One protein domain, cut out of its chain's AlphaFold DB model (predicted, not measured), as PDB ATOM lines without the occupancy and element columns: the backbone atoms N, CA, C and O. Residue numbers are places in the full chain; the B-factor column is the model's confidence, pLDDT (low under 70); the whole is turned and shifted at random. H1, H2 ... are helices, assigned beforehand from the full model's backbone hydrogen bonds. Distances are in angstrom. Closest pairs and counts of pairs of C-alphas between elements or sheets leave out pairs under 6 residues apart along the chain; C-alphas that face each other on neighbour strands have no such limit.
ATOM      1  N   PRO A 482     -53.611  -0.819 115.394       80.06
ATOM      2  CA  PRO A 482     -52.255  -0.717 115.923       80.06
ATOM      3  C   PRO A 482     -51.195  -0.880 114.825       80.06
ATOM      4  O   PRO A 482     -50.089  -0.355 114.956       80.06
ATOM      5  N   VAL A 483     -51.526  -1.554 113.716       82.56
ATOM      6  CA  VAL A 483     -50.642  -1.677 112.550       82.56
ATOM      7  C   VAL A 483     -50.563  -0.351 111.793       82.56
ATOM      8  O   VAL A 483     -49.472   0.078 111.409       82.56
ATOM      9  N   ALA A 484     -51.693   0.338 111.622       84.81
ATOM     10  CA  ALA A 484     -51.735   1.651 110.983       84.81
ATOM     11  C   ALA A 484     -51.018   2.721 111.826       84.81
ATOM     12  O   ALA A 484     -50.310   3.567 111.274       84.81
ATOM     13  N   GLU A 485     -51.142   2.661 113.155       85.75
ATOM     14  CA  GLU A 485     -50.463   3.579 114.076       85.75
ATOM     15  C   GLU A 485     -48.944   3.345 114.122       85.75
ATOM     16  O   GLU A 485     -48.169   4.308 114.075       85.75
ATOM     17  N   ALA A 486     -48.495   2.084 114.108       89.56
ATOM     18  CA  ALA A 486     -47.075   1.747 113.990       89.56
ATOM     19  C   ALA A 486     -46.484   2.227 112.652       89.56
ATOM     20  O   ALA A 486     -45.458   2.911 112.641       89.56
ATOM     21  N   ALA A 487     -47.168   1.960 111.533       90.88
ATOM     22  CA  ALA A 487     -46.730   2.399 110.208       90.88
ATOM     23  C   ALA A 487     -46.701   3.933 110.079       90.88
ATOM     24  O   ALA A 487     -45.800   4.493 109.453       90.88
ATOM     25  N   ARG A 488     -47.659   4.640 110.693       94.44
ATOM     26  CA  ARG A 488     -47.658   6.109 110.775       94.44
ATOM     27  C   ARG A 488     -46.457   6.620 111.563       94.44
ATOM     28  O   ARG A 488     -45.763   7.522 111.097       94.44
ATOM     29  N   THR A 489     -46.202   6.044 112.735       93.38
ATOM     30  CA  THR A 489     -45.084   6.446 113.600       93.38
ATOM     31  C   THR A 489     -43.745   6.244 112.893       93.38
ATOM     32  O   THR A 489     -42.889   7.127 112.942       93.38
ATOM     33  N   GLU A 490     -43.584   5.141 112.158       95.56
ATOM     34  CA  GLU A 490     -42.407   4.885 111.324       95.56
ATOM     35  C   GLU A 490     -42.220   5.960 110.240       95.56
ATOM     36  O   GLU A 490     -41.129   6.519 110.112       95.56
ATOM     37  N   ARG A 491     -43.283   6.316 109.500       96.69
ATOM     38  CA  ARG A 491     -43.233   7.370 108.465       96.69
ATOM     39  C   ARG A 491     -42.868   8.741 109.037       96.69
ATOM     40  O   ARG A 491     -42.019   9.428 108.470       96.69
ATOM     41  N   LEU A 492     -43.477   9.134 110.156       95.88
ATOM     42  CA  LEU A 492     -43.192  10.415 110.814       95.88
ATOM     43  C   LEU A 492     -41.755  10.460 111.359       95.88
ATOM     44  O   LEU A 492     -41.036  11.427 111.112       95.88
ATOM     45  N   THR A 493     -41.291   9.374 111.985       95.88
ATOM     46  CA  THR A 493     -39.903   9.249 112.471       95.88
ATOM     47  C   THR A 493     -38.896   9.298 111.317       95.88
ATOM     48  O   THR A 493     -37.842   9.922 111.436       95.88
ATOM     49  N   ALA A 494     -39.214   8.696 110.165       95.50
ATOM     50  CA  ALA A 494     -38.368   8.764 108.973       95.50
ATOM     51  C   ALA A 494     -38.195  10.205 108.458       95.50
ATOM     52  O   ALA A 494     -37.099  10.565 108.028       95.50
ATOM     53  N   ILE A 495     -39.236  11.043 108.547       96.31
ATOM     54  CA  ILE A 495     -39.164  12.466 108.178       96.31
ATOM     55  C   ILE A 495     -38.292  13.241 109.157       96.31
ATOM     56  O   ILE A 495     -37.455  14.024 108.715       96.31
ATOM     57  N   GLU A 496     -38.453  13.033 110.465       94.88
ATOM     58  CA  GLU A 496     -37.628  13.715 111.473       94.88
ATOM     59  C   GLU A 496     -36.148  13.337 111.332       94.88
ATOM     60  O   GLU A 496     -35.285  14.219 111.306       94.88
ATOM     61  N   ASN A 497     -35.862  12.046 111.134       94.56
ATOM     62  CA  ASN A 497     -34.509  11.557 110.880       94.56
ATOM     63  C   ASN A 497     -33.927  12.179 109.605       94.56
ATOM     64  O   ASN A 497     -32.847  12.767 109.656       94.56
ATOM     65  N   ALA A 498     -34.650  12.129 108.481       93.69
ATOM     66  CA  ALA A 498     -34.185  12.715 107.226       93.69
ATOM     67  C   ALA A 498     -33.961  14.231 107.350       93.69
ATOM     68  O   ALA A 498     -32.919  14.735 106.938       93.69
ATOM     69  N   TYR A 499     -34.888  14.950 107.988       94.88
ATOM     70  CA  TYR A 499     -34.812  16.397 108.189       94.88
ATOM     71  C   TYR A 499     -33.624  16.812 109.066       94.88
ATOM     72  O   TYR A 499     -32.954  17.800 108.760       94.88
ATOM     73  N   SER A 500     -33.297  16.035 110.106       92.19
ATOM     74  CA  SER A 500     -32.139  16.305 110.970       92.19
ATOM     75  C   SER A 500     -30.805  16.322 110.201       92.19
ATOM     76  O   SER A 500     -29.888  17.075 110.542       92.19
ATOM     77  N   HIS A 501     -30.727  15.567 109.099       87.44
ATOM     78  CA  HIS A 501     -29.555  15.472 108.229       87.44
ATOM     79  C   HIS A 501     -29.520  16.517 107.092       87.44
ATOM     80  O   HIS A 501     -28.542  16.559 106.343       87.44
ATOM     81  N   VAL A 502     -30.537  17.383 106.955       86.38
ATOM     82  CA  VAL A 502     -30.590  18.438 105.911       86.38
ATOM     83  C   VAL A 502     -29.799  19.697 106.284       86.38
ATOM     84  O   VAL A 502     -29.542  20.544 105.432       86.38
ATOM     85  N   THR A 503     -29.321  19.807 107.526       75.19
ATOM     86  CA  THR A 503     -28.473  20.928 107.981       75.19
ATOM     87  C   THR A 503     -27.198  21.097 107.142       75.19
ATOM     88  O   THR A 503     -26.754  22.224 106.927       75.19
ATOM     89  N   ALA A 504     -26.670  20.004 106.585       70.38
ATOM     90  CA  ALA A 504     -25.761  20.027 105.448       70.38
ATOM     91  C   ALA A 504     -26.569  19.685 104.190       70.38
ATOM     92  O   ALA A 504     -26.864  18.515 103.940       70.38
ATOM     93  N   ILE A 505     -26.966  20.706 103.421       75.12
ATOM     94  CA  ILE A 505     -27.753  20.541 102.193       75.12
ATOM     95  C   ILE A 505     -26.894  19.758 101.189       75.12
ATOM     96  O   ILE A 505     -26.119  20.334 100.430       75.12
ATOM     97  N   SER A 506     -27.014  18.431 101.213       87.50
ATOM     98  CA  SER A 506     -26.390  17.490 100.283       87.50
ATOM     99  C   SER A 506     -27.464  16.834  99.415       87.50
ATOM    100  O   SER A 506     -28.611  16.690  99.848       87.50
ATOM    101  N   ALA A 507     -27.114  16.423  98.190       86.06
ATOM    102  CA  ALA A 507     -28.065  15.780  97.274       86.06
ATOM    103  C   ALA A 507     -28.690  14.522  97.878       86.06
ATOM    104  O   ALA A 507     -29.892  14.299  97.731       86.06
ATOM    105  N   LYS A 508     -27.896  13.763  98.638       89.12
ATOM    106  CA  LYS A 508     -28.365  12.606  99.392       89.12
ATOM    107  C   LYS A 508     -29.371  13.002 100.476       89.12
ATOM    108  O   LYS A 508     -30.489  12.504 100.444       89.12
ATOM    109  N   SER A 509     -29.038  13.961 101.344       91.19
ATOM    110  CA  SER A 509     -29.953  14.429 102.401       91.19
ATOM    111  C   SER A 509     -31.276  14.965 101.832       91.19
ATOM    112  O   SER A 509     -32.336  14.713 102.397       91.19
ATOM    113  N   CYS A 510     -31.241  15.675 100.696       92.69
ATOM    114  CA  CYS A 510     -32.461  16.142 100.035       92.69
ATOM    115  C   CYS A 510     -33.279  15.000  99.422       92.69
ATOM    116  O   CYS A 510     -34.498  15.007  99.560       92.69
ATOM    117  N   ASN A 511     -32.647  14.023  98.765       91.44
ATOM    118  CA  ASN A 511     -33.352  12.850  98.238       91.44
ATOM    119  C   ASN A 511     -33.990  12.023  99.361       91.44
ATOM    120  O   ASN A 511     -35.135  11.590  99.216       91.44
ATOM    121  N   ASP A 512     -33.283  11.844 100.477       93.12
ATOM    122  CA  ASP A 512     -33.776  11.126 101.653       93.12
ATOM    123  C   ASP A 512     -34.986  11.858 102.262       93.12
ATOM    124  O   ASP A 512     -36.006  11.228 102.547       93.12
ATOM    125  N   LEU A 513     -34.929  13.193 102.373       95.38
ATOM    126  CA  LEU A 513     -36.049  14.003 102.863       95.38
ATOM    127  C   LEU A 513     -37.259  13.964 101.920       95.38
ATOM    128  O   LEU A 513     -38.381  13.759 102.380       95.38
ATOM    129  N   VAL A 514     -37.053  14.146 100.612       95.75
ATOM    130  CA  VAL A 514     -38.143  14.090  99.624       95.75
ATOM    131  C   VAL A 514     -38.796  12.709  99.636       95.75
ATOM    132  O   VAL A 514     -40.015  12.621  99.727       95.75
ATOM    133  N   SER A 515     -37.996  11.641  99.666       95.25
ATOM    134  CA  SER A 515     -38.499  10.264  99.730       95.25
ATOM    135  C   SER A 515     -39.262   9.974 101.024       95.25
ATOM    136  O   SER A 515     -40.241   9.233 101.000       95.25
ATOM    137  N   ALA A 516     -38.829  10.533 102.159       96.12
ATOM    138  CA  ALA A 516     -39.533  10.392 103.431       96.12
ATOM    139  C   ALA A 516     -40.881  11.134 103.419       96.12
ATOM    140  O   ALA A 516     -41.880  10.592 103.887       96.12
ATOM    141  N   VAL A 517     -40.931  12.337 102.835       96.38
ATOM    142  CA  VAL A 517     -42.167  13.126 102.705       96.38
ATOM    143  C   VAL A 517     -43.139  12.511 101.693       96.38
ATOM    144  O   VAL A 517     -44.335  12.477 101.963       96.38
ATOM    145  N   ASP A 518     -42.654  11.958 100.576       95.56
ATOM    146  CA  ASP A 518     -43.482  11.290  99.554       95.56
ATOM    147  C   ASP A 518     -44.204  10.040 100.080       95.56
ATOM    148  O   ASP A 518     -45.198   9.605  99.501       95.56
ATOM    149  N   ARG A 519     -43.726   9.460 101.188       95.31
ATOM    150  CA  ARG A 519     -44.387   8.331 101.856       95.31
ATOM    151  C   ARG A 519     -45.580   8.753 102.715       95.31
ATOM    152  O   ARG A 519     -46.316   7.867 103.144       95.31
ATOM    153  N   LEU A 520     -45.776  10.047 102.992       95.19
ATOM    154  CA  LEU A 520     -46.927  10.521 103.765       95.19
ATOM    155  C   LEU A 520     -48.241  10.251 103.036       95.19
ATOM    156  O   LEU A 520     -48.379  10.471 101.836       95.19
ATOM    157  N   THR A 521     -49.241   9.843 103.806       93.38
ATOM    158  CA  THR A 521     -50.616   9.650 103.342       93.38
ATOM    159  C   THR A 521     -51.518  10.787 103.834       93.38
ATOM    160  O   THR A 521     -51.167  11.523 104.757       93.38
ATOM    161  N   LEU A 522     -52.712  10.938 103.245       89.81
ATOM    162  CA  LEU A 522     -53.696  11.943 103.683       89.81
ATOM    163  C   LEU A 522     -54.076  11.787 105.168       89.81
ATOM    164  O   LEU A 522     -54.305  12.788 105.849       89.81
ATOM    165  N   GLU A 523     -54.083  10.554 105.679       90.31
ATOM    166  CA  GLU A 523     -54.382  10.235 107.079       90.31
ATOM    167  C   GLU A 523     -53.323  10.764 108.057       90.31
ATOM    168  O   GLU A 523     -53.629  11.052 109.213       90.31
ATOM    169  N   ASP A 524     -52.084  10.948 107.598       93.50
ATOM    170  CA  ASP A 524     -50.981  11.418 108.439       93.50
ATOM    171  C   ASP A 524     -51.057  12.942 108.690       93.50
ATOM    172  O   ASP A 524     -50.457  13.449 109.642       93.50
ATOM    173  N   SER A 525     -51.837  13.686 107.888       90.12
ATOM    174  CA  SER A 525     -51.926  15.158 107.933       90.12
ATOM    175  C   SER A 525     -52.391  15.719 109.285       90.12
ATOM    176  O   SER A 525     -51.916  16.776 109.712       90.12
ATOM    177  N   GLY A 526     -53.262  14.990 109.991       91.81
ATOM    178  CA  GLY A 526     -53.767  15.360 111.319       91.81
ATOM    179  C   GLY A 526     -52.727  15.261 112.441       91.81
ATOM    180  O   GLY A 526     -52.924  15.847 113.502       91.81
ATOM    181  N   TYR A 527     -51.608  14.569 112.203       92.94
ATOM    182  CA  TYR A 527     -50.580  14.258 113.205       92.94
ATOM    183  C   TYR A 527     -49.260  15.013 112.965       92.94
ATOM    184  O   TYR A 527     -48.256  14.787 113.644       92.94
ATOM    185  N   LEU A 528     -49.235  15.939 112.002       95.25
ATOM    186  CA  LEU A 528     -48.042  16.715 111.674       95.25
ATOM    187  C   LEU A 528     -47.769  17.793 112.736       95.25
ATOM    188  O   LEU A 528     -48.452  18.822 112.797       95.25
ATOM    189  N   ASN A 529     -46.719  17.589 113.536       95.62
ATOM    190  CA  ASN A 529     -46.177  18.602 114.437       95.62
ATOM    191  C   ASN A 529     -45.464  19.732 113.647       95.62
ATOM    192  O   ASN A 529     -45.355  19.712 112.416       95.62
ATOM    193  N   GLN A 530     -44.970  20.758 114.349       95.31
ATOM    194  CA  GLN A 530     -44.280  21.884 113.707       95.31
ATOM    195  C   GLN A 530     -42.969  21.471 113.009       95.31
ATOM    196  O   GLN A 530     -42.615  22.075 111.996       95.31
ATOM    197  N   SER A 531     -42.268  20.452 113.518       93.31
ATOM    198  CA  SER A 531     -41.051  19.902 112.904       93.31
ATOM    199  C   SER A 531     -41.368  19.257 111.552       93.31
ATOM    200  O   SER A 531     -40.769  19.629 110.545       93.31
ATOM    201  N   HIS A 532     -42.403  18.411 111.486       96.19
ATOM    202  CA  HIS A 532     -42.867  17.788 110.243       96.19
ATOM    203  C   HIS A 532     -43.290  18.826 109.198       96.19
ATOM    204  O   HIS A 532     -42.925  18.716 108.031       96.19
ATOM    205  N   LYS A 533     -44.016  19.876 109.603       95.50
ATOM    206  CA  LYS A 533     -44.426  20.952 108.681       95.50
ATOM    207  C   LYS A 533     -43.228  21.705 108.097       95.50
ATOM    208  O   LYS A 533     -43.233  22.022 106.911       95.50
ATOM    209  N   LYS A 534     -42.189  21.959 108.903       94.44
ATOM    210  CA  LYS A 534     -40.925  22.533 108.414       94.44
ATOM    211  C   LYS A 534     -40.205  21.575 107.466       94.44
ATOM    212  O   LYS A 534     -39.745  22.016 106.421       94.44
ATOM    213  N   ALA A 535     -40.171  20.283 107.787       94.56
ATOM    214  CA  ALA A 535     -39.577  19.258 106.936       94.56
ATOM    215  C   ALA A 535     -40.273  19.147 105.569       94.56
ATOM    216  O   ALA A 535     -39.591  19.046 104.555       94.56
ATOM    217  N   ILE A 536     -41.607  19.248 105.522       95.69
ATOM    218  CA  ILE A 536     -42.381  19.293 104.270       95.69
ATOM    219  C   ILE A 536     -42.045  20.555 103.466       95.69
ATOM    220  O   ILE A 536     -41.737  20.463 102.286       95.69
ATOM    221  N   SER A 537     -42.024  21.733 104.097       93.75
ATOM    222  CA  SER A 537     -41.629  22.967 103.400       93.75
ATOM    223  C   SER A 537     -40.200  22.886 102.848       93.75
ATOM    224  O   SER A 537     -39.937  23.328 101.735       93.75
ATOM    225  N   GLN A 538     -39.273  22.303 103.612       94.38
ATOM    226  CA  GLN A 538     -37.885  22.113 103.195       94.38
ATOM    227  C   GLN A 538     -37.755  21.060 102.081       94.38
ATOM    228  O   GLN A 538     -36.832  21.135 101.268       94.38
ATOM    229  N   SER A 539     -38.658  20.073 102.025       95.31
ATOM    230  CA  SER A 539     -38.651  19.061 100.969       95.31
ATOM    231  C   SER A 539     -39.055  19.656  99.619       95.31
ATOM    232  O   SER A 539     -38.463  19.283  98.610       95.31
ATOM    233  N   ASP A 540     -39.958  20.642  99.588       92.44
ATOM    234  CA  ASP A 540     -40.297  21.379  98.364       92.44
ATOM    235  C   ASP A 540     -39.101  22.184  97.825       92.44
ATOM    236  O   ASP A 540     -38.799  22.118  96.628       92.44
ATOM    237  N   ASP A 541     -38.337  22.841  98.704       91.06
ATOM    238  CA  ASP A 541     -37.074  23.494  98.330       91.06
ATOM    239  C   ASP A 541     -36.046  22.477  97.807       91.06
ATOM    240  O   ASP A 541     -35.368  22.713  96.799       91.06
ATOM    241  N   CYS A 542     -35.945  21.311  98.453       92.88
ATOM    242  CA  CYS A 542     -35.107  20.209  97.986       92.88
ATOM    243  C   CYS A 542     -35.548  19.696  96.605       92.88
ATOM    244  O   CYS A 542     -34.689  19.482  95.748       92.88
ATOM    245  N   ARG A 543     -36.854  19.550  96.336       92.94
ATOM    246  CA  ARG A 543     -37.378  19.155  95.014       92.94
ATOM    247  C   ARG A 543     -37.002  20.172  93.943       92.94
ATOM    248  O   ARG A 543     -36.553  19.776  92.866       92.94
ATOM    249  N   ALA A 544     -37.144  21.466  94.231       89.62
ATOM    250  CA  ALA A 544     -36.766  22.526  93.301       89.62
ATOM    251  C   ALA A 544     -35.266  22.465  92.960       89.62
ATOM    252  O   ALA A 544     -34.899  22.470  91.782       89.62
ATOM    253  N   ARG A 545     -34.404  22.307  93.973       89.62
ATOM    254  CA  ARG A 545     -32.945  22.189  93.799       89.62
ATOM    255  C   ARG A 545     -32.532  20.920  93.056       89.62
ATOM    256  O   ARG A 545     -31.682  20.986  92.171       89.62
ATOM    257  N   LEU A 546     -33.143  19.776  93.368       90.06
ATOM    258  CA  LEU A 546     -32.894  18.512  92.668       90.06
ATOM    259  C   LEU A 546     -33.304  18.607  91.194       90.06
ATOM    260  O   LEU A 546     -32.531  18.217  90.320       90.06
ATOM    261  N   LYS A 547     -34.473  19.191  90.899       90.88
ATOM    262  CA  LYS A 547     -34.943  19.417  89.524       90.88
ATOM    263  C   LYS A 547     -34.014  20.358  88.754       90.88
ATOM    264  O   LYS A 547     -33.681  20.086  87.600       90.88
ATOM    265  N   GLN A 548     -33.553  21.436  89.392       90.00
ATOM    266  CA  GLN A 548     -32.569  22.344  88.806       90.00
ATOM    267  C   GLN A 548     -31.254  21.609  88.514       90.00
ATOM    268  O   GLN A 548     -30.778  21.653  87.382       90.00
ATOM    269  N   SER A 549     -30.713  20.864  89.481       90.38
ATOM    270  CA  SER A 549     -29.489  20.074  89.310       90.38
ATOM    271  C   SER A 549     -29.601  19.070  88.157       90.38
ATOM    272  O   SER A 549     -28.723  19.017  87.298       90.38
ATOM    273  N   GLN A 550     -30.726  18.354  88.046       91.19
ATOM    274  CA  GLN A 550     -30.990  17.442  86.928       91.19
ATOM    275  C   GLN A 550     -31.002  18.161  85.571       91.19
ATOM    276  O   GLN A 550     -30.433  17.649  84.606       91.19
ATOM    277  N   SER A 551     -31.600  19.354  85.488       89.00
ATOM    278  CA  SER A 551     -31.614  20.147  84.250       89.00
ATOM    279  C   SER A 551     -30.218  20.640  83.842       89.00
ATOM    280  O   SER A 551     -29.851  20.578  82.664       89.00
ATOM    281  N   VAL A 552     -29.396  21.051  84.815       90.62
ATOM    282  CA  VAL A 552     -28.008  21.476  84.582       90.62
ATOM    283  C   VAL A 552     -27.157  20.278  84.166       90.62
ATOM    284  O   VAL A 552     -26.392  20.371  83.211       90.62
ATOM    285  N   LEU A 553     -27.335  19.123  84.808       92.06
ATOM    286  CA  LEU A 553     -26.627  17.889  84.477       92.06
ATOM    287  C   LEU A 553     -26.990  17.373  83.072       92.06
ATOM    288  O   LEU A 553     -26.112  16.924  82.339       92.06
ATOM    289  N   ALA A 554     -28.256  17.489  82.657       91.75
ATOM    290  CA  ALA A 554     -28.678  17.181  81.290       91.75
ATOM    291  C   ALA A 554     -28.032  18.132  80.265       91.75
ATOM    292  O   ALA A 554     -27.519  17.683  79.237       91.75
ATOM    293  N   SER A 555     -27.980  19.430  80.581       90.75
ATOM    294  CA  SER A 555     -27.300  20.442  79.760       90.75
ATOM    295  C   SER A 555     -25.792  20.180  79.664       90.75
ATOM    296  O   SER A 555     -25.195  20.323  78.594       90.75
ATOM    297  N   LEU A 556     -25.183  19.720  80.761       92.38
ATOM    298  CA  LEU A 556     -23.778  19.329  80.815       92.38
ATOM    299  C   LEU A 556     -23.514  18.131  79.903       92.38
ATOM    300  O   LEU A 556     -22.595  18.167  79.094       92.38
ATOM    301  N   MET A 557     -24.348  17.091  79.978       94.75
ATOM    302  CA  MET A 557     -24.231  15.921  79.104       94.75
ATOM    303  C   MET A 557     -24.387  16.282  77.626       94.75
ATOM    304  O   MET A 557     -23.623  15.786  76.799       94.75
ATOM    305  N   ALA A 558     -25.348  17.146  77.285       91.75
ATOM    306  CA  ALA A 558     -25.535  17.616  75.915       91.75
ATOM    307  C   ALA A 558     -24.298  18.375  75.410       91.75
ATOM    308  O   ALA A 558     -23.817  18.101  74.310       91.75
ATOM    309  N   SER A 559     -23.734  19.250  76.246       89.88
ATOM    310  CA  SER A 559     -22.551  20.048  75.906       89.88
ATOM    311  C   SER A 559     -21.294  19.192  75.771       89.88
ATOM    312  O   SER A 559     -20.561  19.339  74.800       89.88
ATOM    313  N   VAL A 560     -21.075  18.224  76.670       92.06
ATOM    314  CA  VAL A 560     -19.960  17.265  76.559       92.06
ATOM    315  C   VAL A 560     -20.116  16.382  75.318       92.06
ATOM    316  O   VAL A 560     -19.142  16.102  74.625       92.06
ATOM    317  N   LYS A 561     -21.344  15.972  74.976       92.69
ATOM    318  CA  LYS A 561     -21.605  15.205  73.751       92.69
ATOM    319  C   LYS A 561     -21.303  16.018  72.488       92.69
ATOM    320  O   LYS A 561     -20.779  15.454  71.532       92.69
ATOM    321  N   GLN A 562     -21.618  17.314  72.482       88.50
ATOM    322  CA  GLN A 562     -21.279  18.227  71.384       88.50
ATOM    323  C   GLN A 562     -19.776  18.531  71.315       88.50
ATOM    324  O   GLN A 562     -19.243  18.667  70.217       88.50
ATOM    325  N   ALA A 563     -19.092  18.593  72.463       86.62
ATOM    326  CA  ALA A 563     -17.649  18.818  72.541       86.62
ATOM    327  C   ALA A 563     -16.836  17.717  71.843       86.62
ATOM    328  O   ALA A 563     -15.762  17.983  71.308       86.62
ATOM    329  N   GLY A 564     -17.361  16.487  71.817       86.12
ATOM    330  CA  GLY A 564     -16.650  15.323  71.303       86.12
ATOM    331  C   GLY A 564     -15.547  14.848  72.254       86.12
ATOM    332  O   GLY A 564     -15.449  15.268  73.404       86.12
ATOM    333  N   THR A 565     -14.716  13.913  71.790       79.06
ATOM    334  CA  THR A 565     -13.634  13.328  72.604       79.06
ATOM    335  C   THR A 565     -12.370  14.186  72.651       79.06
ATOM    336  O   THR A 565     -11.513  13.941  73.497       79.06
ATOM    337  N   GLN A 566     -12.236  15.178  71.766       79.69
ATOM    338  CA  GLN A 566     -11.071  16.057  71.721       79.69
ATOM    339  C   GLN A 566     -11.337  17.365  72.487       79.69
ATOM    340  O   GLN A 566     -12.412  17.942  72.334       79.69
ATOM    341  N   PRO A 567     -10.388  17.843  73.315       78.00
ATOM    342  CA  PRO A 567     -10.498  19.136  73.986       78.00
ATOM    343  C   PRO A 567     -10.623  20.275  72.970       78.00
ATOM    344  O   PRO A 567      -9.807  20.384  72.054       78.00
ATOM    345  N   ASN A 568     -11.622  21.134  73.151       84.31
ATOM    346  CA  ASN A 568     -11.819  22.347  72.363       84.31
ATOM    347  C   ASN A 568     -12.125  23.500  73.336       84.31
ATOM    348  O   ASN A 568     -13.071  23.357  74.109       84.31
ATOM    349  N   PRO A 569     -11.391  24.628  73.299       80.56
ATOM    350  CA  PRO A 569     -11.606  25.763  74.196       80.56
ATOM    351  C   PRO A 569     -13.042  26.290  74.231       80.56
ATOM    352  O   PRO A 569     -13.532  26.597  75.313       80.56
ATOM    353  N   ASP A 570     -13.733  26.353  73.089       80.75
ATOM    354  CA  ASP A 570     -15.134  26.802  73.026       80.75
ATOM    355  C   ASP A 570     -16.053  25.908  73.849       80.75
ATOM    356  O   ASP A 570     -16.883  26.356  74.646       80.75
ATOM    357  N   SER A 571     -15.894  24.608  73.633       86.00
ATOM    358  CA  SER A 571     -16.677  23.588  74.305       86.00
ATOM    359  C   SER A 571     -16.309  23.510  75.784       86.00
ATOM    360  O   SER A 571     -17.196  23.405  76.624       86.00
ATOM    361  N   ASP A 572     -15.022  23.625  76.112       88.19
ATOM    362  CA  ASP A 572     -14.513  23.588  77.479       88.19
ATOM    363  C   ASP A 572     -14.994  24.798  78.294       88.19
ATOM    364  O   ASP A 572     -15.426  24.614  79.428       88.19
ATOM    365  N   ILE A 573     -15.020  26.013  77.726       85.44
ATOM    366  CA  ILE A 573     -15.592  27.200  78.390       85.44
ATOM    367  C   ILE A 573     -17.070  26.969  78.711       85.44
ATOM    368  O   ILE A 573     -17.467  27.096  79.869       85.44
ATOM    369  N   LYS A 574     -17.873  26.562  77.718       87.56
ATOM    370  CA  LYS A 574     -19.310  26.302  77.908       87.56
ATOM    371  C   LYS A 574     -19.561  25.213  78.948       87.56
ATOM    372  O   LYS A 574     -20.429  25.348  79.808       87.56
ATOM    373  N   VAL A 575     -18.785  24.134  78.897       91.94
ATOM    374  CA  VAL A 575     -18.867  23.034  79.862       91.94
ATOM    375  C   VAL A 575     -18.517  23.517  81.275       91.94
ATOM    376  O   VAL A 575     -19.198  23.133  82.225       91.94
ATOM    377  N   VAL A 576     -17.512  24.385  81.430       91.19
ATOM    378  CA  VAL A 576     -17.126  24.971  82.725       91.19
ATOM    379  C   VAL A 576     -18.187  25.931  83.259       91.19
ATOM    380  O   VAL A 576     -18.471  25.909  84.455       91.19
ATOM    381  N   GLU A 577     -18.815  26.734  82.403       90.25
ATOM    382  CA  GLU A 577     -19.921  27.619  82.791       90.25
ATOM    383  C   GLU A 577     -21.141  26.832  83.274       90.25
ATOM    384  O   GLU A 577     -21.743  27.175  84.293       90.25
ATOM    385  N   ILE A 578     -21.485  25.738  82.590       90.19
ATOM    386  CA  ILE A 578     -22.569  24.845  83.017       90.19
ATOM    387  C   ILE A 578     -22.193  24.140  84.324       90.19
ATOM    388  O   ILE A 578     -23.023  24.050  85.227       90.19
ATOM    389  N   LEU A 579     -20.942  23.685  84.460       92.12
ATOM    390  CA  LEU A 579     -20.441  23.079  85.694       92.12
ATOM    391  C   LEU A 579     -20.499  24.058  86.876       92.12
ATOM    392  O   LEU A 579     -20.817  23.641  87.982       92.12
ATOM    393  N   ALA A 580     -20.243  25.350  86.660       89.81
ATOM    394  CA  ALA A 580     -20.336  26.371  87.705       89.81
ATOM    395  C   ALA A 580     -21.778  26.615  88.190       89.81
ATOM    396  O   ALA A 580     -21.967  27.049  89.320       89.81
ATOM    397  N   LYS A 581     -22.792  26.312  87.365       90.06
ATOM    398  CA  LYS A 581     -24.216  26.342  87.758       90.06
ATOM    399  C   LYS A 581     -24.643  25.078  88.520       90.06
ATOM    400  O   LYS A 581     -25.767  25.007  89.020       90.06
ATOM    401  N   LEU A 582     -23.777  24.066  88.586       88.81
ATOM    402  CA  LEU A 582     -24.034  22.790  89.242       88.81
ATOM    403  C   LEU A 582     -23.635  22.869  90.723       88.81
ATOM    404  O   LEU A 582     -22.648  22.279  91.151       88.81
ATOM    405  N   ASP A 583     -24.431  23.587  91.512       79.81
ATOM    406  CA  ASP A 583     -24.189  23.772  92.953       79.81
ATOM    407  C   ASP A 583     -24.439  22.502  93.788       79.81
ATOM    408  O   ASP A 583     -24.070  22.429  94.959       79.81
ATOM    409  N   PHE A 584     -25.115  21.499  93.217       79.00
ATOM    410  CA  PHE A 584     -25.753  20.446  94.001       79.00
ATOM    411  C   PHE A 584     -25.730  19.076  93.315       79.00
ATOM    412  O   PHE A 584     -26.732  18.638  92.748       79.00
ATOM    413  N   VAL A 585     -24.594  18.377  93.358       83.75
ATOM    414  CA  VAL A 585     -24.467  17.001  92.847       83.75
ATOM    415  C   VAL A 585     -23.657  16.141  93.804       83.75
ATOM    416  O   VAL A 585     -22.570  16.526  94.220       83.75
ATOM    417  N   ASP A 586     -24.176  14.952  94.112       83.56
ATOM    418  CA  ASP A 586     -23.404  13.877  94.732       83.56
ATOM    419  C   ASP A 586     -22.783  13.012  93.618       83.56
ATOM    420  O   ASP A 586     -23.527  12.310  92.921       83.56
ATOM    421  N   PRO A 587     -21.448  13.028  93.430       83.50
ATOM    422  CA  PRO A 587     -20.782  12.242  92.395       83.50
ATOM    423  C   PRO A 587     -21.066  10.738  92.478       83.50
ATOM    424  O   PRO A 587     -21.027  10.068  91.447       83.50
ATOM    425  N   ALA A 588     -21.368  10.205  93.669       83.88
ATOM    426  CA  ALA A 588     -21.689   8.790  93.857       83.88
ATOM    427  C   ALA A 588     -23.084   8.418  93.324       83.88
ATOM    428  O   ALA A 588     -23.332   7.258  93.004       83.88
ATOM    429  N   SER A 589     -23.981   9.400  93.199       81.88
ATOM    430  CA  SER A 589     -25.345   9.219  92.681       81.88
ATOM    431  C   SER A 589     -25.448   9.332  91.155       81.88
ATOM    432  O   SER A 589     -26.513   9.099  90.582       81.88
ATOM    433  N   LEU A 590     -24.355   9.702  90.480       89.12
ATOM    434  CA  LEU A 590     -24.345   9.907  89.038       89.12
ATOM    435  C   LEU A 590     -24.376   8.572  88.287       89.12
ATOM    436  O   LEU A 590     -23.584   7.668  88.547       89.12
ATOM    437  N   THR A 591     -25.233   8.478  87.270       92.31
ATOM    438  CA  THR A 591     -25.151   7.382  86.288       92.31
ATOM    439  C   THR A 591     -23.797   7.408  85.572       92.31
ATOM    440  O   THR A 591     -23.157   8.455  85.480       92.31
ATOM    441  N   ALA A 592     -23.364   6.287  84.986       90.81
ATOM    442  CA  ALA A 592     -22.076   6.215  84.284       90.81
ATOM    443  C   ALA A 592     -21.897   7.326  83.222       90.81
ATOM    444  O   ALA A 592     -20.827   7.926  83.120       90.81
ATOM    445  N   GLY A 593     -22.960   7.656  82.476       90.00
ATOM    446  CA  GLY A 593     -22.946   8.748  81.495       90.00
ATOM    447  C   GLY A 593     -22.779  10.132  82.132       90.00
ATOM    448  O   GLY A 593     -21.960  10.926  81.672       90.00
ATOM    449  N   GLN A 594     -23.503  10.405  83.219       92.75
ATOM    450  CA  GLN A 594     -23.392  11.665  83.962       92.75
ATOM    451  C   GLN A 594     -22.028  11.799  84.651       92.75
ATOM    452  O   GLN A 594     -21.425  12.868  84.616       92.75
ATOM    453  N   GLY A 595     -21.507  10.709  85.218       93.25
ATOM    454  CA  GLY A 595     -20.191  10.665  85.851       93.25
ATOM    455  C   GLY A 595     -19.062  10.958  84.861       93.25
ATOM    456  O   GLY A 595     -18.138  11.702  85.185       93.25
ATOM    457  N   ASN A 596     -19.157  10.446  83.631       91.69
ATOM    458  CA  ASN A 596     -18.193  10.753  82.572       91.69
ATOM    459  C   ASN A 596     -18.264  12.222  82.132       91.69
ATOM    460  O   ASN A 596     -17.222  12.861  81.997       91.69
ATOM    461  N   ALA A 597     -19.471  12.778  81.967       91.19
ATOM    462  CA  ALA A 597     -19.646  14.193  81.640       91.19
ATOM    463  C   ALA A 597     -19.101  15.108  82.748       91.19
ATOM    464  O   ALA A 597     -18.380  16.064  82.467       91.19
ATOM    465  N   TYR A 598     -19.366  14.771  84.012       92.44
ATOM    466  CA  TYR A 598     -18.841  15.496  85.166       92.44
ATOM    467  C   TYR A 598     -17.307  15.439  85.237       92.44
ATOM    468  O   TYR A 598     -16.661  16.469  85.424       92.44
ATOM    469  N   LYS A 599     -16.692  14.267  85.012       93.25
ATOM    470  CA  LYS A 599     -15.224  14.126  84.944       93.25
ATOM    471  C   LYS A 599     -14.612  14.937  83.804       93.25
ATOM    472  O   LYS A 599     -13.597  15.598  84.017       93.25
ATOM    473  N   TYR A 600     -15.226  14.915  82.619       91.94
ATOM    474  CA  TYR A 600     -14.785  15.741  81.493       91.94
ATOM    475  C   TYR A 600     -14.822  17.225  81.867       91.94
ATOM    476  O   TYR A 600     -13.839  17.933  81.661       91.94
ATOM    477  N   ALA A 601     -15.916  17.675  82.484       91.75
ATOM    478  CA  ALA A 601     -16.096  19.060  82.891       91.75
ATOM    479  C   ALA A 601     -15.073  19.522  83.937       91.75
ATOM    480  O   ALA A 601     -14.550  20.630  83.838       91.75
ATOM    481  N   GLN A 602     -14.726  18.665  84.900       93.00
ATOM    482  CA  GLN A 602     -13.651  18.946  85.856       93.00
ATOM    483  C   GLN A 602     -12.282  19.050  85.162       93.00
ATOM    484  O   GLN A 602     -11.492  19.938  85.477       93.00
ATOM    485  N   GLY A 603     -12.016  18.199  84.163       91.25
ATOM    486  CA  GLY A 603     -10.818  18.314  83.326       91.25
ATOM    487  C   GLY A 603     -10.783  19.609  82.504       91.25
ATOM    488  O   GLY A 603      -9.742  20.259  82.429       91.25
ATOM    489  N   ALA A 604     -11.919  20.009  81.927       90.00
ATOM    490  CA  ALA A 604     -12.079  21.275  81.210       90.00
ATOM    491  C   ALA A 604     -11.841  22.481  82.131       90.00
ATOM    492  O   ALA A 604     -11.131  23.413  81.756       90.00
ATOM    493  N   LYS A 605     -12.347  22.430  83.371       92.44
ATOM    494  CA  LYS A 605     -12.124  23.464  84.390       92.44
ATOM    495  C   LYS A 605     -10.639  23.684  84.662       92.44
ATOM    496  O   LYS A 605     -10.196  24.827  84.610       92.44
ATOM    497  N   GLY A 606      -9.873  22.609  84.858       88.56
ATOM    498  CA  GLY A 606      -8.422  22.697  85.050       88.56
ATOM    499  C   GLY A 606      -7.710  23.383  83.877       88.56
ATOM    500  O   GLY A 606      -6.934  24.311  84.092       88.56
ATOM    501  N   ARG A 607      -8.046  23.007  82.634       87.88
ATOM    502  CA  ARG A 607      -7.472  23.634  81.426       87.88
ATOM    503  C   ARG A 607      -7.827  25.118  81.302       87.88
ATOM    504  O   ARG A 607      -6.978  25.935  80.954       87.88
ATOM    505  N   VAL A 608      -9.078  25.482  81.586       84.00
ATOM    506  CA  VAL A 608      -9.545  26.877  81.546       84.00
ATOM    507  C   VAL A 608      -8.869  27.722  82.633       84.00
ATOM    508  O   VAL A 608      -8.493  28.864  82.375       84.00
ATOM    509  N   GLU A 609      -8.680  27.185  83.839       86.44
ATOM    510  CA  GLU A 609      -7.986  27.878  84.934       86.44
ATOM    511  C   GLU A 609      -6.486  28.060  84.658       86.44
ATOM    512  O   GLU A 609      -5.939  29.136  84.922       86.44
ATOM    513  N   GLU A 610      -5.830  27.063  84.063       82.88
ATOM    514  CA  GLU A 610      -4.441  27.166  83.605       82.88
ATOM    515  C   GLU A 610      -4.292  28.262  82.536       82.88
ATOM    516  O   GLU A 610      -3.466  29.169  82.683       82.88
ATOM    517  N   ALA A 611      -5.171  28.271  81.524       77.50
ATOM    518  CA  ALA A 611      -5.196  29.307  80.491       77.50
ATOM    519  C   ALA A 611      -5.457  30.711  81.071       77.50
ATOM    520  O   ALA A 611      -4.766  31.671  80.722       77.50
ATOM    521  N   ARG A 612      -6.400  30.846  82.016       79.75
ATOM    522  CA  ARG A 612      -6.650  32.115  82.729       79.75
ATOM    523  C   ARG A 612      -5.438  32.580  83.525       79.75
ATOM    524  O   ARG A 612      -5.172  33.779  83.565       79.75
ATOM    525  N   THR A 613      -4.704  31.664  84.149       78.69
ATOM    526  CA  THR A 613      -3.489  31.989  84.909       78.69
ATOM    527  C   THR A 613      -2.397  32.524  83.985       78.69
ATOM    528  O   THR A 613      -1.795  33.557  84.289       78.69
ATOM    529  N   LEU A 614      -2.206  31.895  82.818       74.81
ATOM    530  CA  LEU A 614      -1.291  32.379  81.779       74.81
ATOM    531  C   LEU A 614      -1.700  33.768  81.258       74.81
ATOM    532  O   LEU A 614      -0.856  34.653  81.154       74.81
ATOM    533  N   ILE A 615      -2.992  34.005  81.015       69.75
ATOM    534  CA  ILE A 615      -3.507  35.319  80.582       69.75
ATOM    535  C   ILE A 615      -3.339  36.381  81.665       69.75
ATOM    536  O   ILE A 615      -2.949  37.512  81.380       69.75
ATOM    537  N   LYS A 616      -3.600  36.041  82.926       73.50
ATOM    538  CA  LYS A 616      -3.421  36.973  84.040       73.50
ATOM    539  C   LYS A 616      -1.955  37.384  84.193       73.50
ATOM    540  O   LYS A 616      -1.695  38.537  84.523       73.50
ATOM    541  N   ALA A 617      -1.014  36.483  83.904       68.69
ATOM    542  CA  ALA A 617       0.408  36.817  83.835       68.69
ATOM    543  C   ALA A 617       0.740  37.792  82.683       68.69
ATOM    544  O   ALA A 617       1.709  38.539  82.794       68.69
ATOM    545  N   LEU A 618      -0.082  37.841  81.626       63.59
ATOM    546  CA  LEU A 618       0.031  38.797  80.514       63.59
ATOM    547  C   LEU A 618      -0.647  40.155  80.787       63.59
ATOM    548  O   LEU A 618      -0.268  41.154  80.187       63.59
ATOM    549  N   GLY A 619      -1.618  40.230  81.704       62.62
ATOM    550  CA  GLY A 619      -2.384  41.451  82.010       62.62
ATOM    551  C   GLY A 619      -1.561  42.712  82.351       62.62
ATOM    552  O   GLY A 619      -1.872  43.780  81.821       62.62
ATOM    553  N   PRO A 620      -0.479  42.634  83.157       60.28
ATOM    554  CA  PRO A 620       0.388  43.783  83.450       60.28
ATOM    555  C   PRO A 620       1.072  44.404  82.218       60.28
ATOM    556  O   PRO A 620       1.616  45.502  82.313       60.28
ATOM    557  N   LEU A 621       1.055  43.720  81.068       55.19
ATOM    558  CA  LEU A 621       1.695  44.154  79.823       55.19
ATOM    559  C   LEU A 621       0.837  45.165  79.037       55.19
ATOM    560  O   LEU A 621       1.350  45.820  78.135       55.19
ATOM    561  N   GLN A 622      -0.439  45.345  79.404       55.47
ATOM    562  CA  GLN A 622      -1.352  46.307  78.765       55.47
ATOM    563  C   GLN A 622      -1.139  47.763  79.215       55.47
ATOM    564  O   GLN A 622      -1.574  48.683  78.528       55.47
ATOM    565  N   THR A 623      -0.480  47.990  80.355       50.88
ATOM    566  CA  THR A 623      -0.318  49.325  80.970       50.88
ATOM    567  C   THR A 623       1.131  49.820  80.962       50.88
ATOM    568  O   THR A 623       1.513  50.663  81.772       50.88
ATOM    569  N   VAL A 624       1.971  49.249  80.102       49.47
ATOM    570  CA  VAL A 624       3.415  49.496  80.072       49.47
ATOM    571  C   VAL A 624       3.692  50.834  79.371       49.47
ATOM    572  O   VAL A 624       3.567  50.939  78.155       49.47
ATOM    573  N   ASP A 625       4.060  51.854  80.156       51.72
ATOM    574  CA  ASP A 625       4.664  53.116  79.693       51.72
ATOM    575  C   ASP A 625       5.930  52.824  78.857       51.72
ATOM    576  O   ASP A 625       6.615  51.822  79.079       51.72
ATOM    577  N   GLU A 626       6.269  53.702  77.908       48.91
ATOM    578  CA  GLU A 626       7.296  53.534  76.864       48.91
ATOM    579  C   GLU A 626       8.669  53.067  77.399       48.91
ATOM    580  O   GLU A 626       9.460  52.489  76.653       48.91
ATOM    581  N   ARG A 627       8.944  53.241  78.702       45.66
ATOM    582  CA  ARG A 627      10.189  52.846  79.386       45.66
ATOM    583  C   ARG A 627      10.272  51.385  79.863       45.66
ATOM    584  O   ARG A 627      11.383  50.938  80.142       45.66
ATOM    585  N   SER A 628       9.176  50.625  79.965       53.62
ATOM    586  CA  SER A 628       9.179  49.212  80.429       53.62
ATOM    587  C   SER A 628       8.925  48.172  79.318       53.62
ATOM    588  O   SER A 628       8.798  46.974  79.581       53.62
ATOM    589  N   THR A 629       8.935  48.615  78.061       62.50
ATOM    590  CA  THR A 629       8.503  47.890  76.850       62.50
ATOM    591  C   THR A 629       9.373  46.695  76.444       62.50
ATOM    592  O   THR A 629       8.846  45.703  75.946       62.50
ATOM    593  N   ALA A 630      10.684  46.708  76.701       56.31
ATOM    594  CA  ALA A 630      11.575  45.638  76.231       56.31
ATOM    595  C   ALA A 630      11.379  44.298  76.969       56.31
ATOM    596  O   ALA A 630      11.239  43.253  76.334       56.31
ATOM    597  N   LYS A 631      11.324  44.325  78.309       61.97
ATOM    598  CA  LYS A 631      11.044  43.122  79.114       61.97
ATOM    599  C   LYS A 631       9.612  42.642  78.883       61.97
ATOM    600  O   LYS A 631       9.379  41.447  78.758       61.97
ATOM    601  N   ALA A 632       8.685  43.586  78.732       61.34
ATOM    602  CA  ALA A 632       7.303  43.289  78.400       61.34
ATOM    603  C   ALA A 632       7.180  42.525  77.069       61.34
ATOM    604  O   ALA A 632       6.567  41.463  77.032       61.34
ATOM    605  N   CYS A 633       7.835  42.988  75.998       61.94
ATOM    606  CA  CYS A 633       7.863  42.269  74.720       61.94
ATOM    607  C   CYS A 633       8.541  40.890  74.824       61.94
ATOM    608  O   CYS A 633       8.106  39.949  74.161       61.94
ATOM    609  N   GLN A 634       9.565  40.736  75.672       64.12
ATOM    610  CA  GLN A 634      10.201  39.438  75.924       64.12
ATOM    611  C   GLN A 634       9.245  38.453  76.615       64.12
ATOM    612  O   GLN A 634       9.145  37.302  76.190       64.12
ATOM    613  N   ASP A 635       8.512  38.910  77.630       64.06
ATOM    614  CA  ASP A 635       7.532  38.098  78.352       64.06
ATOM    615  C   ASP A 635       6.344  37.720  77.441       64.06
ATOM    616  O   ASP A 635       5.908  36.568  77.465       64.06
ATOM    617  N   VAL A 636       5.894  38.625  76.554       64.44
ATOM    618  CA  VAL A 636       4.884  38.327  75.513       64.44
ATOM    619  C   VAL A 636       5.379  37.242  74.552       64.44
ATOM    620  O   VAL A 636       4.653  36.287  74.281       64.44
ATOM    621  N   LEU A 637       6.607  37.350  74.035       65.50
ATOM    622  CA  LEU A 637       7.156  36.368  73.090       65.50
ATOM    623  C   LEU A 637       7.402  35.001  73.749       65.50
ATOM    624  O   LEU A 637       7.096  33.972  73.145       65.50
ATOM    625  N   ALA A 638       7.891  34.973  74.992       66.88
ATOM    626  CA  ALA A 638       8.089  33.739  75.752       66.88
ATOM    627  C   ALA A 638       6.756  33.069  76.123       66.88
ATOM    628  O   ALA A 638       6.638  31.845  76.056       66.88
ATOM    629  N   ALA A 639       5.734  33.853  76.473       65.19
ATOM    630  CA  ALA A 639       4.383  33.343  76.671       65.19
ATOM    631  C   ALA A 639       3.799  32.791  75.364       65.19
ATOM    632  O   ALA A 639       3.249  31.695  75.377       65.19
ATOM    633  N   ASN A 640       3.998  33.476  74.229       68.38
ATOM    634  CA  ASN A 640       3.564  32.999  72.909       68.38
ATOM    635  C   ASN A 640       4.157  31.632  72.545       68.38
ATOM    636  O   ASN A 640       3.490  30.812  71.926       68.38
ATOM    637  N   GLN A 641       5.410  31.386  72.937       69.62
ATOM    638  CA  GLN A 641       6.091  30.107  72.715       69.62
ATOM    639  C   GLN A 641       5.604  28.993  73.651       69.62
ATOM    640  O   GLN A 641       5.703  27.822  73.297       69.62
ATOM    641  N   LYS A 642       5.102  29.345  74.842       66.19
ATOM    642  CA  LYS A 642       4.546  28.392  75.818       66.19
ATOM    643  C   LYS A 642       3.068  28.085  75.591       66.19
ATOM    644  O   LYS A 642       2.585  27.084  76.107       66.19
ATOM    645  N   LEU A 643       2.360  28.938  74.857       68.19
ATOM    646  CA  LEU A 643       0.973  28.707  74.481       68.19
ATOM    647  C   LEU A 643       0.929  27.618  73.411       68.19
ATOM    648  O   LEU A 643       1.328  27.827  72.265       68.19
ATOM    649  N   ASP A 644       0.439  26.450  73.804       69.62
ATOM    650  CA  ASP A 644       0.065  25.405  72.865       69.62
ATOM    651  C   ASP A 644      -1.134  25.850  71.999       69.62
ATOM    652  O   ASP A 644      -1.696  26.943  72.146       69.62
ATOM    653  N   GLN A 645      -1.539  25.001  71.052       66.88
ATOM    654  CA  GLN A 645      -2.667  25.300  70.162       66.88
ATOM    655  C   GLN A 645      -3.965  25.598  70.935       66.88
ATOM    656  O   GLN A 645      -4.785  26.389  70.466       66.88
ATOM    657  N   TYR A 646      -4.127  25.016  72.127       65.12
ATOM    658  CA  TYR A 646      -5.277  25.231  72.998       65.12
ATOM    659  C   TYR A 646      -5.245  26.635  73.630       65.12
ATOM    660  O   TYR A 646      -6.233  27.370  73.568       65.12
ATOM    661  N   GLY A 647      -4.095  27.064  74.157       69.56
ATOM    662  CA  GLY A 647      -3.897  28.406  74.708       69.56
ATOM    663  C   GLY A 647      -4.069  29.527  73.675       69.56
ATOM    664  O   GLY A 647      -4.670  30.558  73.981       69.56
ATOM    665  N   GLN A 648      -3.613  29.323  72.434       68.94
ATOM    666  CA  GLN A 648      -3.803  30.307  71.358       68.94
ATOM    667  C   GLN A 648      -5.275  30.475  70.961       68.94
ATOM    668  O   GLN A 648      -5.740  31.592  70.732       68.94
ATOM    669  N   GLN A 649      -6.031  29.379  70.913       69.12
ATOM    670  CA  GLN A 649      -7.468  29.425  70.650       69.12
ATOM    671  C   GLN A 649      -8.239  30.083  71.807       69.12
ATOM    672  O   GLN A 649      -9.141  30.879  71.558       69.12
ATOM    673  N   TYR A 650      -7.844  29.836  73.060       72.56
ATOM    674  CA  TYR A 650      -8.454  30.489  74.223       72.56
ATOM    675  C   TYR A 650      -8.205  32.011  74.244       72.56
ATOM    676  O   TYR A 650      -9.113  32.782  74.551       72.56
ATOM    677  N   LEU A 651      -7.005  32.467  73.861       68.25
ATOM    678  CA  LEU A 651      -6.687  33.898  73.726       68.25
ATOM    679  C   LEU A 651      -7.537  34.611  72.671       68.25
ATOM    680  O   LEU A 651      -7.946  35.755  72.870       68.25
ATOM    681  N   LYS A 652      -7.829  33.929  71.560       69.62
ATOM    682  CA  LYS A 652      -8.716  34.458  70.520       69.62
ATOM    683  C   LYS A 652     -10.119  34.732  71.072       69.62
ATOM    684  O   LYS A 652     -10.723  35.738  70.714       69.62
ATOM    685  N   HIS A 653     -10.602  33.879  71.976       65.31
ATOM    686  CA  HIS A 653     -11.913  34.029  72.615       65.31
ATOM    687  C   HIS A 653     -11.953  35.038  73.749       65.31
ATOM    688  O   HIS A 653     -12.980  35.675  73.952       65.31
TER     689      HIS A 653
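AT A GLANCE: This is residues 482 to 653 of the 922 residues of the protein "HEPN_Swt1 domain-containing protein" of Hyphomicrobiales bacterium (UniProt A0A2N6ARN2). Two long helices, H4 and H6, cross near the middle of a thin rod in a zigzag, each reaching out toward a different end. At one end H1 and H2 make a hairpin that packs on the first half of H4, with H3 near H1; in the middle H5 folds back beside the last part of H4 and H6 crosses both; at the other end H7 folds back along H6, and H8 packs on H5. The printed part has 172 residues with eight named helices, H1 to H8 in order, and no named strand: all helix. It is extended, with a radius of gyration of the C-alphas of 25.1 A and spans of 88 by 35 by 18 A.

HOW THE PARTS SIT: H1, residues 482 to 503, and H2, residues 507 to 518, form a hairpin at a shallow tilt of 27 degrees, opposite ways, with closest C-alphas Ala 498 and Leu 513, 4.9 A apart. H3, residues 522 to 527, is close to H1 but not clearly touching, the closest C-alphas being Arg 488 and Asp 524, 6.7 A. H4, residues 530 to 563, touches H2 with residues 535 to 546 alone at a steep tilt of 52 degrees, closest at the C-alphas of Val 514 and Ser 539, 5.2 A. H5, residues 569 to 580, forms a hairpin with H4 at a shallow tilt of 5 degrees, closest at the C-alphas of Ala 563 and Ser 571, 5.2 A. H6, residues 592 to 623, touches H4 about perpendicular, at 75 degrees, closest at the C-alphas of Met 557 and Ala 597, 5.5 A. H6 also touches H5, closest at the C-alphas of Asp 572 and Ala 604, 5.0 A. H7, residues 629 to 642, forms a hairpin with H6 at 20 degrees, a shallow tilt, closest at the C-alphas of Leu 621 and Ala 632, 5.9 A. H8, residues 645 to 653, touches H5 at the C-alphas of Pro 569 and Tyr 650, their closest, 5.7 A. Every O i to N i+4 pair is within hydrogen-bond range in H2, H4, H5, H7 and H8, against 15 of 18 in H1, 24 of 28 in H6 and 0 of 2 in H3, where 2 of 3 O i to N i+3 pairs are.

IN THESE COORDINATES: H1 begins at C-alpha 482 (-52.255, -0.717, 115.923) and is 33.1 A long. H4 is 49.1 A long, ending at C-alpha 563 (-17.649, 18.818, 72.541). H6, 48.4 A, has a kink of 31 degrees near residue 617. H8 ends at C-alpha 653 (-11.913, 34.029, 72.615).

THE WHOLE: The C-alphas farthest apart are those of Pro 482 and Arg 627, 90.0 A. The printed part has no cut, and the link from H5 to H6, 11 residues, is long. Mean pLDDT of the printed part is 83.6; residues 615, 617 to 649 and 651 to 653 are under 70.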